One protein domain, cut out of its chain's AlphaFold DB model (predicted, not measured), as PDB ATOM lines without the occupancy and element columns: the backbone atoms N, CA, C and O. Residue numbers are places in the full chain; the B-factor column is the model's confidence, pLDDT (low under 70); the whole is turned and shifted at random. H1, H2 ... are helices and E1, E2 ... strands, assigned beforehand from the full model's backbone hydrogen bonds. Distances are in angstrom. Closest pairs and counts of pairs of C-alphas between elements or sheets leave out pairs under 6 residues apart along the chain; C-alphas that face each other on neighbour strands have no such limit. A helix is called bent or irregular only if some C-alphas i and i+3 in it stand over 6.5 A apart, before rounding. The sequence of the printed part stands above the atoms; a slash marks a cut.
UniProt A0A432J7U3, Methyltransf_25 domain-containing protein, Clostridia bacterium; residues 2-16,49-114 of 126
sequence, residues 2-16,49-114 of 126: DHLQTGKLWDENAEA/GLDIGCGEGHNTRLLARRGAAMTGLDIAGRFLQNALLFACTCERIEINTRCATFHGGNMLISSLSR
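What this domain is: This is residues 2 to 16 and 49 to 114 of the 126 residues of the protein "Methyltransf_25 domain-containing protein" of Clostridia bacterium (UniProt A0A432J7U3). A four-stranded sheet, strongly twisted and curled like part of a barrel, has two helices, H2 and H3, packed side by side over one face, while a third, H1, has its later residues at the beginning of H3 and only grazes the sheet. The hairpin of E3 and E4 makes one end of the longest axis. The printed part has 81 residues with three named helices and four named strands in the order H1 E1 H2 E2 H3 E3 E4; the sheet's order is E1 E2 E3 E4, mixed, and the class is mixed, helices and strands. The whole is compact, with a radius of gyration of the C-alphas of 12.5 A and spans of 37 by 26 by 20 A.

How they stand to each other: In the sheet, the edge strand E1, residues 49 to 52, is parallel to E2, residues 69 to 74, at 13 degrees, with N 51 and O 71 2.9 A apart, within hydrogen-bond range. E2 is parallel to E3, residues 96 to 103, at 30 degrees; N 98 and O 72 are within range at 2.8 A. E3 and the other edge strand, E4, residues 106 to 111, are an antiparallel hairpin at 151 degrees, with N 101 and O 108 at 2.9 A. H2, residues 58 to 65, and H3, residues 77 to 91, are on the same face of the sheet, in two layers, helices over one face. H2 has a height over the sheet of 8.7 A and runs along the strands, at 6 degrees to E2 on the local plane. H3 lies over E2 and E3 at a height of 9.6 A, along the strands. E1, H2, E2 and E2, H3, E3 are strand-helix-strand units, two parallel neighbour strands with a helix between, each with a right-handed crossover. H2 and H3 are close but not clearly touching; their closest C-alphas, of Arg 61 and Ala 87, are 7.4 A apart. H1, residues 3 to 16, touches H3 with residues 11 to 15 alone, closest at the C-alphas of Ala 14 and Phe 79, 5.4 A. H1 and H2 are apart. Each O i to N i+4 pair of H2 is within hydrogen-bond range, against 8 of 10 in H1 and 10 of 11 in H3.

Where its parts are: E3 is 22.9 A long, E2 16.9 A, E4 16.6 A and E1 9.8 A. H1 measures 20.7 A from C-alpha 3 at (-85.539, -13.352, 114.205), and is irregular, with C-alphas 12 and 15 7.5 A apart. H3 measures 20.4 A and H2 10.9 A. E4 ends at C-alpha 111, (-89.492, 4.597, 106.460).

The domain as a whole: The two C-alphas farthest apart, of Arg 66 and Gly 104, are 38.4 A apart. Residues 17 to 48 are not printed, and C-alphas 16 and 49 are 27.0 A apart across this cut. The links that are printed whole are tight. Mean pLDDT of the printed part is 88.7; residues 90 to 91 and 112 to 114 are under 70.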
ATOM      1  N   ASP A   2     -84.970 -18.259 114.325       88.94
ATOM      2  CA  ASP A   2     -84.303 -16.977 114.569       88.94
ATOM      3  C   ASP A   2     -85.221 -15.796 114.202       88.94
ATOM      4  O   ASP A   2     -86.341 -15.980 113.722       88.94
ATOM      5  N   HIS A   3     -84.763 -14.570 114.452       82.69
ATOM      6  CA  HIS A   3     -85.539 -13.352 114.205       82.69
ATOM      7  C   HIS A   3     -85.839 -13.114 112.715       82.69
ATOM      8  O   HIS A   3     -86.882 -12.545 112.396       82.69
ATOM      9  N   LEU A   4     -84.971 -13.572 111.804       87.69
ATOM     10  CA  LEU A   4     -85.183 -13.455 110.359       87.69
ATOM     11  C   LEU A   4     -86.314 -14.378 109.906       87.69
ATOM     12  O   LEU A   4     -87.219 -13.956 109.186       87.69
ATOM     13  N   GLN A   5     -86.288 -15.626 110.372       92.12
ATOM     14  CA  GLN A   5     -87.326 -16.605 110.087       92.12
ATOM     15  C   GLN A   5     -88.673 -16.169 110.676       92.12
ATOM     16  O   GLN A   5     -89.682 -16.234 109.979       92.12
ATOM     17  N   THR A   6     -88.692 -15.672 111.915       91.31
ATOM     18  CA  THR A   6     -89.905 -15.123 112.540       91.31
ATOM     19  C   THR A   6     -90.468 -13.950 111.741       91.31
ATOM     20  O   THR A   6     -91.666 -13.918 111.472       91.31
ATOM     21  N   GLY A   7     -89.618 -13.005 111.323       92.12
ATOM     22  CA  GLY A   7     -90.047 -11.853 110.529       92.12
ATOM     23  C   GLY A   7     -90.675 -12.258 109.200       92.12
ATOM     24  O   GLY A   7     -91.746 -11.769 108.853       92.12
ATOM     25  N   LYS A   8     -90.059 -13.217 108.499       93.81
ATOM     26  CA  LYS A   8     -90.603 -13.766 107.253       93.81
ATOM     27  C   LYS A   8     -91.977 -14.413 107.459       93.81
ATOM     28  O   LYS A   8     -92.887 -14.138 106.689       93.81
ATOM     29  N   LEU A   9     -92.135 -15.239 108.496       96.62
ATOM     30  CA  LEU A   9     -93.406 -15.911 108.782       96.62
ATOM     31  C   LEU A   9     -94.529 -14.914 109.094       96.62
ATOM     32  O   LEU A   9     -95.657 -15.096 108.635       96.62
ATOM     33  N   TRP A  10     -94.229 -13.849 109.841       96.50
ATOM     34  CA  TRP A  10     -95.199 -12.787 110.102       96.50
ATOM     35  C   TRP A  10     -95.545 -11.984 108.853       96.50
ATOM     36  O   TRP A  10     -96.720 -11.685 108.648       96.50
ATOM     37  N   ASP A  11     -94.560 -11.675 108.006       95.94
ATOM     38  CA  ASP A  11     -94.807 -10.982 106.741       95.94
ATOM     39  C   ASP A  11     -95.703 -11.816 105.817       95.94
ATOM     40  O   ASP A  11     -96.719 -11.320 105.340       95.94
ATOM     41  N   GLU A  12     -95.404 -13.107 105.649       97.56
ATOM     42  CA  GLU A  12     -96.204 -14.031 104.832       97.56
ATOM     43  C   GLU A  12     -97.639 -14.198 105.359       97.56
ATOM     44  O   GLU A  12     -98.576 -14.315 104.572       97.56
ATOM     45  N   ASN A  13     -97.838 -14.156 106.679       97.38
ATOM     46  CA  ASN A  13     -99.158 -14.292 107.299       97.38
ATOM     47  C   ASN A  13     -99.941 -12.966 107.406       97.38
ATOM     48  O   ASN A  13    -101.103 -12.964 107.821       97.38
ATOM     49  N   ALA A  14     -99.329 -11.831 107.053       97.25
ATOM     50  CA  ALA A  14     -99.863 -10.508 107.362       97.25
ATOM     51  C   ALA A  14    -101.263 -10.262 106.783       97.25
ATOM     52  O   ALA A  14    -102.106  -9.661 107.450       97.25
ATOM     53  N   GLU A  15    -101.543 -10.733 105.566       96.94
ATOM     54  CA  GLU A  15    -102.845 -10.543 104.911       96.94
ATOM     55  C   GLU A  15    -103.961 -11.307 105.631       96.94
ATOM     56  O   GLU A  15    -104.965 -10.709 106.025       96.94
ATOM     57  N   ALA A  16    -103.754 -12.606 105.870       97.69
ATOM     58  CA  ALA A  16    -104.722 -13.451 106.561       97.69
ATOM     59  C   ALA A  16    -104.974 -12.954 107.990       97.69
ATOM     60  O   ALA A  16    -106.126 -12.806 108.404       97.69
ATOM     61  N   GLY A  49     -95.361   8.718 120.716       94.94
ATOM     62  CA  GLY A  49     -95.399   7.296 121.059       94.94
ATOM     63  C   GLY A  49     -94.743   6.411 120.001       94.94
ATOM     64  O   GLY A  49     -94.830   6.684 118.802       94.94
ATOM     65  N   LEU A  50     -94.114   5.326 120.459       96.44
ATOM     66  CA  LEU A  50     -93.563   4.260 119.623       96.44
ATOM     67  C   LEU A  50     -94.288   2.947 119.935       96.44
ATOM     68  O   LEU A  50     -94.284   2.503 121.079       96.44
ATOM     69  N   ASP A  51     -94.887   2.339 118.916       97.00
ATOM     70  CA  ASP A  51     -95.575   1.047 118.996       97.00
ATOM     71  C   ASP A  51     -94.716  -0.029 118.311       97.00
ATOM     72  O   ASP A  51     -94.533   0.011 117.094       97.00
ATOM     73  N   ILE A  52     -94.115  -0.932 119.092       95.94
ATOM     74  CA  ILE A  52     -93.155  -1.942 118.613       95.94
ATOM     75  C   ILE A  52     -93.884  -3.265 118.390       95.94
ATOM     76  O   ILE A  52     -94.480  -3.802 119.319       95.94
ATOM     77  N   GLY A  53     -93.781  -3.819 117.183       95.56
ATOM     78  CA  GLY A  53     -94.623  -4.939 116.764       95.56
ATOM     79  C   GLY A  53     -96.053  -4.472 116.492       95.56
ATOM     80  O   GLY A  53     -97.011  -5.126 116.897       95.56
ATOM     81  N   CYS A  54     -96.196  -3.297 115.867       96.62
ATOM     82  CA  CYS A  54     -97.492  -2.645 115.672       96.62
ATOM     83  C   CYS A  54     -98.449  -3.419 114.745       96.62
ATOM     84  O   CYS A  54     -99.647  -3.112 114.709       96.62
ATOM     85  N   GLY A  55     -97.949  -4.408 113.997       96.44
ATOM     86  CA  GLY A  55     -98.724  -5.219 113.070       96.44
ATOM     87  C   GLY A  55     -99.492  -4.360 112.070       96.44
ATOM     88  O   GLY A  55     -98.969  -3.404 111.495       96.44
ATOM     89  N   GLU A  56    -100.775  -4.667 111.883       95.94
ATOM     90  CA  GLU A  56    -101.648  -3.879 111.004       95.94
ATOM     91  C   GLU A  56    -102.007  -2.496 111.575       95.94
ATOM     92  O   GLU A  56    -102.722  -1.744 110.924       95.94
ATOM     93  N   GLY A  57    -101.520  -2.128 112.763       95.75
ATOM     94  CA  GLY A  57    -101.617  -0.782 113.328       95.75
ATOM     95  C   GLY A  57    -102.862  -0.509 114.174       95.75
ATOM     96  O   GLY A  57    -103.201   0.658 114.373       95.75
ATOM     97  N   HIS A  58    -103.568  -1.535 114.664       95.75
ATOM     98  CA  HIS A  58    -104.802  -1.359 115.443       95.75
ATOM     99  C   HIS A  58    -104.630  -0.410 116.639       95.75
ATOM    100  O   HIS A  58    -105.274   0.639 116.712       95.75
ATOM    101  N   ASN A  59    -103.739  -0.766 117.569       96.62
ATOM    102  CA  ASN A  59    -103.503   0.023 118.775       96.62
ATOM    103  C   ASN A  59    -102.846   1.362 118.436       96.62
ATOM    104  O   ASN A  59    -103.255   2.383 118.986       96.62
ATOM    105  N   THR A  60    -101.919   1.390 117.472       96.88
ATOM    106  CA  THR A  60    -101.319   2.628 116.958       96.88
ATOM    107  C   THR A  60    -102.391   3.651 116.571       96.88
ATOM    108  O   THR A  60    -102.333   4.803 117.001       96.88
ATOM    109  N   ARG A  61    -103.419   3.231 115.817       95.69
ATOM    110  CA  ARG A  61    -104.527   4.111 115.411       95.69
ATOM    111  C   ARG A  61    -105.402   4.518 116.590       95.69
ATOM    112  O   ARG A  61    -105.827   5.668 116.653       95.69
ATOM    113  N   LEU A  62    -105.676   3.622 117.539       95.69
ATOM    114  CA  LEU A  62    -106.453   3.962 118.739       95.69
ATOM    115  C   LEU A  62    -105.742   4.993 119.627       95.69
ATOM    116  O   LEU A  62    -106.390   5.897 120.151       95.69
ATOM    117  N   LEU A  63    -104.420   4.899 119.759       96.31
ATOM    118  CA  LEU A  63    -103.611   5.883 120.480       96.31
ATOM    119  C   LEU A  63    -103.558   7.218 119.730       96.31
ATOM    120  O   LEU A  63    -103.726   8.272 120.343       96.31
ATOM    121  N   ALA A  64    -103.426   7.186 118.401       94.62
ATOM    122  CA  ALA A  64    -103.480   8.388 117.573       94.62
ATOM    123  C   ALA A  64    -104.837   9.111 117.680       94.62
ATOM    124  O   ALA A  64    -104.874  10.334 117.809       94.62
ATOM    125  N   ARG A  65    -105.960   8.377 117.754       93.25
ATOM    126  CA  ARG A  65    -107.294   8.958 118.032       93.25
ATOM    127  C   ARG A  65    -107.375   9.698 119.362       93.25
ATOM    128  O   ARG A  65    -108.186  10.608 119.502       93.25
ATOM    129  N   ARG A  66    -106.555   9.311 120.339       94.31
ATOM    130  CA  ARG A  66    -106.450   9.980 121.645       94.31
ATOM    131  C   ARG A  66    -105.493  11.176 121.626       94.31
ATOM    132  O   ARG A  66    -105.203  11.742 122.675       94.31
ATOM    133  N   GLY A  67    -105.018  11.574 120.446       93.31
ATOM    134  CA  GLY A  67    -104.210  12.770 120.232       93.31
ATOM    135  C   GLY A  67    -102.705  12.563 120.383       93.31
ATOM    136  O   GLY A  67    -101.977  13.555 120.375       93.31
ATOM    137  N   ALA A  68    -102.226  11.326 120.534       95.62
ATOM    138  CA  ALA A  68    -100.794  11.034 120.536       95.62
ATOM    139  C   ALA A  68    -100.221  11.056 119.106       95.62
ATOM    140  O   ALA A  68    -100.848  10.575 118.163       95.62
ATOM    141  N   ALA A  69     -99.001  11.564 118.945       94.94
ATOM    142  CA  ALA A  69     -98.240  11.459 117.707       94.94
ATOM    143  C   ALA A  69     -97.549  10.089 117.652       94.94
ATOM    144  O   ALA A  69     -96.543   9.858 118.326       94.94
ATOM    145  N   MET A  70     -98.098   9.163 116.867       95.31
ATOM    146  CA  MET A  70     -97.668   7.763 116.882       95.31
ATOM    147  C   MET A  70     -96.721   7.403 115.734       95.31
ATOM    148  O   MET A  70     -96.939   7.768 114.576       95.31
ATOM    149  N   THR A  71     -95.698   6.611 116.059       95.38
ATOM    150  CA  THR A  71     -94.895   5.844 115.100       95.38
ATOM    151  C   THR A  71     -95.051   4.352 115.388       95.38
ATOM    152  O   THR A  71     -94.718   3.900 116.477       95.38
ATOM    153  N   GLY A  72     -95.533   3.584 114.416       95.81
ATOM    154  CA  GLY A  72     -95.510   2.124 114.436       95.81
ATOM    155  C   GLY A  72     -94.199   1.578 113.871       95.81
ATOM    156  O   GLY A  72     -93.672   2.095 112.884       95.81
ATOM    157  N   LEU A  73     -93.665   0.535 114.494       96.19
ATOM    158  CA  LEU A  73     -92.514  -0.228 114.031       96.19
ATOM    159  C   LEU A  73     -92.914  -1.700 113.938       96.19
ATOM    160  O   LEU A  73     -93.422  -2.261 114.905       96.19
ATOM    161  N   ASP A  74     -92.667  -2.334 112.799       95.94
ATOM    162  CA  ASP A  74     -92.836  -3.780 112.646       95.94
ATOM    163  C   ASP A  74     -91.761  -4.351 111.715       95.94
ATOM    164  O   ASP A  74     -91.175  -3.626 110.910       95.94
ATOM    165  N   ILE A  75     -91.478  -5.644 111.848       94.06
ATOM    166  CA  ILE A  75     -90.554  -6.379 110.975       94.06
ATOM    167  C   ILE A  75     -91.245  -6.840 109.682       94.06
ATOM    168  O   ILE A  75     -90.592  -7.016 108.656       94.06
ATOM    169  N   ALA A  76     -92.567  -7.022 109.723       94.38
ATOM    170  CA  ALA A  76     -93.383  -7.426 108.589       94.38
ATOM    171  C   ALA A  76     -93.820  -6.194 107.782       94.38
ATOM    172  O   ALA A  76     -94.758  -5.472 108.134       94.38
ATOM    173  N   GLY A  77     -93.149  -5.956 106.657       92.94
ATOM    174  CA  GLY A  77     -93.456  -4.846 105.760       92.94
ATOM    175  C   GLY A  77     -94.896  -4.859 105.233       92.94
ATOM    176  O   GLY A  77     -95.479  -3.789 105.045       92.94
ATOM    177  N   ARG A  78     -95.506  -6.034 105.025       94.81
ATOM    178  CA  ARG A  78     -96.909  -6.158 104.585       94.81
ATOM    179  C   ARG A  78     -97.908  -5.682 105.636       94.81
ATOM    180  O   ARG A  78     -98.906  -5.053 105.289       94.81
ATOM    181  N   PHE A  79     -97.628  -5.906 106.919       96.25
ATOM    182  CA  PHE A  79     -98.455  -5.371 108.002       96.25
ATOM    183  C   PHE A  79     -98.484  -3.843 107.982       96.25
ATOM    184  O   PHE A  79     -99.552  -3.233 108.037       96.25
ATOM    185  N   LEU A  80     -97.318  -3.226 107.803       94.38
ATOM    186  CA  LEU A  80     -97.188  -1.772 107.748       94.38
ATOM    187  C   LEU A  80     -97.890  -1.166 106.526       94.38
ATOM    188  O   LEU A  80     -98.493  -0.098 106.632       94.38
ATOM    189  N   GLN A  81     -97.876  -1.855 105.381       92.25
ATOM    190  CA  GLN A  81     -98.672  -1.454 104.216       92.25
ATOM    191  C   GLN A  81    -100.168  -1.431 104.555       92.25
ATOM    192  O   GLN A  81    -100.834  -0.424 104.313       92.25
ATOM    193  N   ASN A  82    -100.685  -2.489 105.188       93.44
ATOM    194  CA  ASN A  82    -102.083  -2.551 105.628       93.44
ATOM    195  C   ASN A  82    -102.437  -1.460 106.650       93.44
ATOM    196  O   ASN A  82    -103.557  -0.935 106.614       93.44
ATOM    197  N   ALA A  83    -101.499  -1.110 107.535       93.06
ATOM    198  CA  ALA A  83    -101.659  -0.041 108.516       93.06
ATOM    199  C   ALA A  83    -101.816   1.327 107.843       93.06
ATOM    200  O   ALA A  83    -102.797   2.034 108.098       93.06
ATOM    201  N   LEU A  84    -100.890   1.675 106.943       88.88
ATOM    202  CA  LEU A  84    -100.908   2.942 106.208       88.88
ATOM    203  C   LEU A  84    -102.130   3.063 105.298       88.88
ATOM    204  O   LEU A  84    -102.782   4.110 105.291       88.88
ATOM    205  N   LEU A  85    -102.446   2.001 104.550       86.44
ATOM    206  CA  LEU A  85    -103.592   1.957 103.643       86.44
ATOM    207  C   LEU A  85    -104.879   2.300 104.385       86.44
ATOM    208  O   LEU A  85    -105.579   3.231 104.006       86.44
ATOM    209  N   PHE A  86    -105.152   1.593 105.478       84.56
ATOM    210  CA  PHE A  86    -106.392   1.750 106.227       84.56
ATOM    211  C   PHE A  86    -106.496   3.099 106.945       84.56
ATOM    212  O   PHE A  86    -107.561   3.722 106.950       84.56
ATOM    213  N   ALA A  87    -105.386   3.588 107.506       75.69
ATOM    214  CA  ALA A  87    -105.336   4.909 108.120       75.69
ATOM    215  C   ALA A  87    -105.630   6.024 107.097       75.69
ATOM    216  O   ALA A  87    -106.400   6.941 107.390       75.69
ATOM    217  N   CYS A  88    -105.088   5.906 105.879       70.44
ATOM    218  CA  CYS A  88    -105.314   6.870 104.801       70.44
ATOM    219  C   CYS A  88    -106.740   6.817 104.231       70.44
ATOM    220  O   CYS A  88    -107.320   7.869 103.972       70.44
ATOM    221  N   THR A  89    -107.290   5.623 103.990       72.00
ATOM    222  CA  THR A  89    -108.525   5.466 103.199       72.00
ATOM    223  C   THR A  89    -109.795   5.424 104.038       72.00
ATOM    224  O   THR A  89    -110.824   5.932 103.597       72.00
ATOM    225  N   CYS A  90    -109.746   4.849 105.240       67.75
ATOM    226  CA  CYS A  90    -110.943   4.599 106.043       67.75
ATOM    227  C   CYS A  90    -111.069   5.566 107.219       67.75
ATOM    228  O   CYS A  90    -112.153   6.086 107.476       67.75
ATOM    229  N   GLU A  91    -109.973   5.812 107.941       69.56
ATOM    230  CA  GLU A  91    -110.042   6.523 109.224       69.56
ATOM    231  C   GLU A  91    -109.615   7.994 109.142       69.56
ATOM    232  O   GLU A  91    -110.004   8.777 110.007       69.56
ATOM    233  N   ARG A  92    -108.864   8.386 108.100       72.12
ATOM    234  CA  ARG A  92    -108.273   9.731 107.939       72.12
ATOM    235  C   ARG A  92    -107.485  10.183 109.176       72.12
ATOM    236  O   ARG A  92    -107.565  11.336 109.591       72.12
ATOM    237  N   ILE A  93    -106.720   9.259 109.752       77.31
ATOM    238  CA  ILE A  93    -105.805   9.518 110.869       77.31
ATOM    239  C   ILE A  93    -104.379   9.428 110.338       77.31
ATOM    240  O   ILE A  93    -104.052   8.513 109.584       77.31
ATOM    241  N   GLU A  94    -103.525  10.363 110.743       77.75
ATOM    242  CA  GLU A  94    -102.105  10.312 110.418       77.75
ATOM    243  C   GLU A  94    -101.375   9.390 111.401       77.75
ATOM    244  O   GLU A  94    -101.379   9.614 112.612       77.75
ATOM    245  N   ILE A  95    -100.747   8.342 110.871       83.19
ATOM    246  CA  ILE A  95     -99.806   7.495 111.605       83.19
ATOM    247  C   ILE A  95     -98.525   7.369 110.789       83.19
ATOM    248  O   ILE A  95     -98.563   7.272 109.561       83.19
ATOM    249  N   ASN A  96     -97.388   7.336 111.476       86.81
ATOM    250  CA  ASN A  96     -96.108   7.028 110.855       86.81
ATOM    251  C   ASN A  96     -95.806   5.543 111.032       86.81
ATOM    252  O   ASN A  96     -96.065   4.991 112.096       86.81
ATOM    253  N   THR A  97     -95.213   4.898 110.030       85.94
ATOM    254  CA  THR A  97     -94.778   3.499 110.142       85.94
ATOM    255  C   THR A  97     -93.361   3.313 109.630       85.94
ATOM    256  O   THR A  97     -92.974   3.892 108.610       85.94
ATOM    257  N   ARG A  98     -92.591   2.467 110.309       91.00
ATOM    258  CA  ARG A  98     -91.220   2.121 109.941       91.00
ATOM    259  C   ARG A  98     -91.054   0.610 109.916       91.00
ATOM    260  O   ARG A  98     -91.584  -0.074 110.783       91.00
ATOM    261  N   CYS A  99     -90.324   0.110 108.927       89.56
ATOM    262  CA  CYS A  99     -89.985  -1.302 108.827       89.56
ATOM    263  C   CYS A  99     -88.631  -1.554 109.495       89.56
ATOM    264  O   CYS A  99     -87.667  -0.831 109.227       89.56
ATOM    265  N   ALA A 100     -88.561  -2.560 110.364       89.44
ATOM    266  CA  ALA A 100     -87.316  -3.054 110.937       89.44
ATOM    267  C   ALA A 100     -86.791  -4.225 110.099       89.44
ATOM    268  O   ALA A 100     -87.508  -5.183 109.842       89.44
ATOM    269  N   THR A 101     -85.525  -4.183 109.697       86.19
ATOM    270  CA  THR A 101     -84.853  -5.293 108.998       86.19
ATOM    271  C   THR A 101     -83.511  -5.586 109.654       86.19
ATOM    272  O   THR A 101     -82.903  -4.691 110.237       86.19
ATOM    273  N   PHE A 102     -83.024  -6.824 109.563       84.44
ATOM    274  CA  PHE A 102     -81.755  -7.226 110.174       84.44
ATOM    275  C   PHE A 102     -80.725  -7.596 109.105       84.44
ATOM    276  O   PHE A 102     -81.000  -8.408 108.226       84.44
ATOM    277  N   HIS A 103     -79.530  -7.010 109.197       82.00
ATOM    278  CA  HIS A 103     -78.412  -7.243 108.282       82.00
ATOM    279  C   HIS A 103     -77.124  -7.433 109.087       82.00
ATOM    280  O   HIS A 103     -76.683  -6.518 109.782       82.00
ATOM    281  N   GLY A 104     -76.521  -8.624 109.018       79.56
ATOM    282  CA  GLY A 104     -75.243  -8.905 109.689       79.56
ATOM    283  C   GLY A 104     -75.250  -8.640 111.202       79.56
ATOM    284  O   GLY A 104     -74.257  -8.163 111.735       79.56
ATOM    285  N   GLY A 105     -76.378  -8.888 111.880       80.06
ATOM    286  CA  GLY A 105     -76.550  -8.638 113.320       80.06
ATOM    287  C   GLY A 105     -76.973  -7.212 113.695       80.06
ATOM    288  O   GLY A 105     -77.307  -6.973 114.851       80.06
ATOM    289  N   ASN A 106     -77.030  -6.282 112.737       82.94
ATOM    290  CA  ASN A 106     -77.499  -4.913 112.956       82.94
ATOM    291  C   ASN A 106     -78.958  -4.748 112.523       82.94
ATOM    292  O   ASN A 106     -79.364  -5.265 111.480       82.94
ATOM    293  N   MET A 107     -79.732  -3.979 113.292       84.94
ATOM    294  CA  MET A 107     -81.092  -3.583 112.924       84.94
ATOM    295  C   MET A 107     -81.062  -2.277 112.123       84.94
ATOM    296  O   MET A 107     -80.540  -1.264 112.587       84.94
ATOM    297  N   LEU A 108     -81.656  -2.296 110.934       86.81
ATOM    298  CA  LEU A 108     -81.893  -1.127 110.096       86.81
ATOM    299  C   LEU A 108     -83.379  -0.778 110.133       86.81
ATOM    300  O   LEU A 108     -84.231  -1.630 109.881       86.81
ATOM    301  N   ILE A 109     -83.678   0.487 110.430       86.75
ATOM    302  CA  ILE A 109     -85.040   1.021 110.461       86.75
ATOM    303  C   ILE A 109     -85.224   1.935 109.252       86.75
ATOM    304  O   ILE A 109     -84.548   2.959 109.138       86.75
ATOM    305  N   SER A 110     -86.158   1.594 108.369       84.75
ATOM    306  CA  SER A 110     -86.481   2.385 107.182       84.75
ATOM    307  C   SER A 110     -87.914   2.908 107.240       84.75
ATOM    308  O   SER A 110     -88.822   2.270 107.773       84.75
ATOM    309  N   SER A 111     -88.136   4.113 106.716       76.06
ATOM    310  CA  SER A 111     -89.492   4.597 106.460       76.06
ATOM    311  C   SER A 111     -90.060   3.872 105.246       76.06
ATOM    312  O   SER A 111     -89.406   3.833 104.202       76.06
ATOM    313  N   LEU A 112     -91.292   3.383 105.345       65.62
ATOM    314  CA  LEU A 112     -92.064   3.056 104.153       65.62
ATOM    315  C   LEU A 112     -92.562   4.379 103.573       65.62
ATOM    316  O   LEU A 112     -93.441   5.026 104.141       65.62
ATOM    317  N   SER A 113     -91.942   4.831 102.484       53.03
ATOM    318  CA  SER A 113     -92.487   5.946 101.718       53.03
ATOM    319  C   SER A 113     -93.823   5.507 101.121       53.03
ATOM    320  O   SER A 113     -93.986   4.377 100.668       53.03
ATOM    321  N   ARG A 114     -94.803   6.408 101.184       49.97
ATOM    322  CA  ARG A 114     -96.184   6.238 100.728       49.97
ATOM    323  C   ARG A 114     -96.226   5.698  99.287       49.97
ATOM    324  O   ARG A 114     -96.215   6.475  98.339       49.97
TER     325      ARG A 114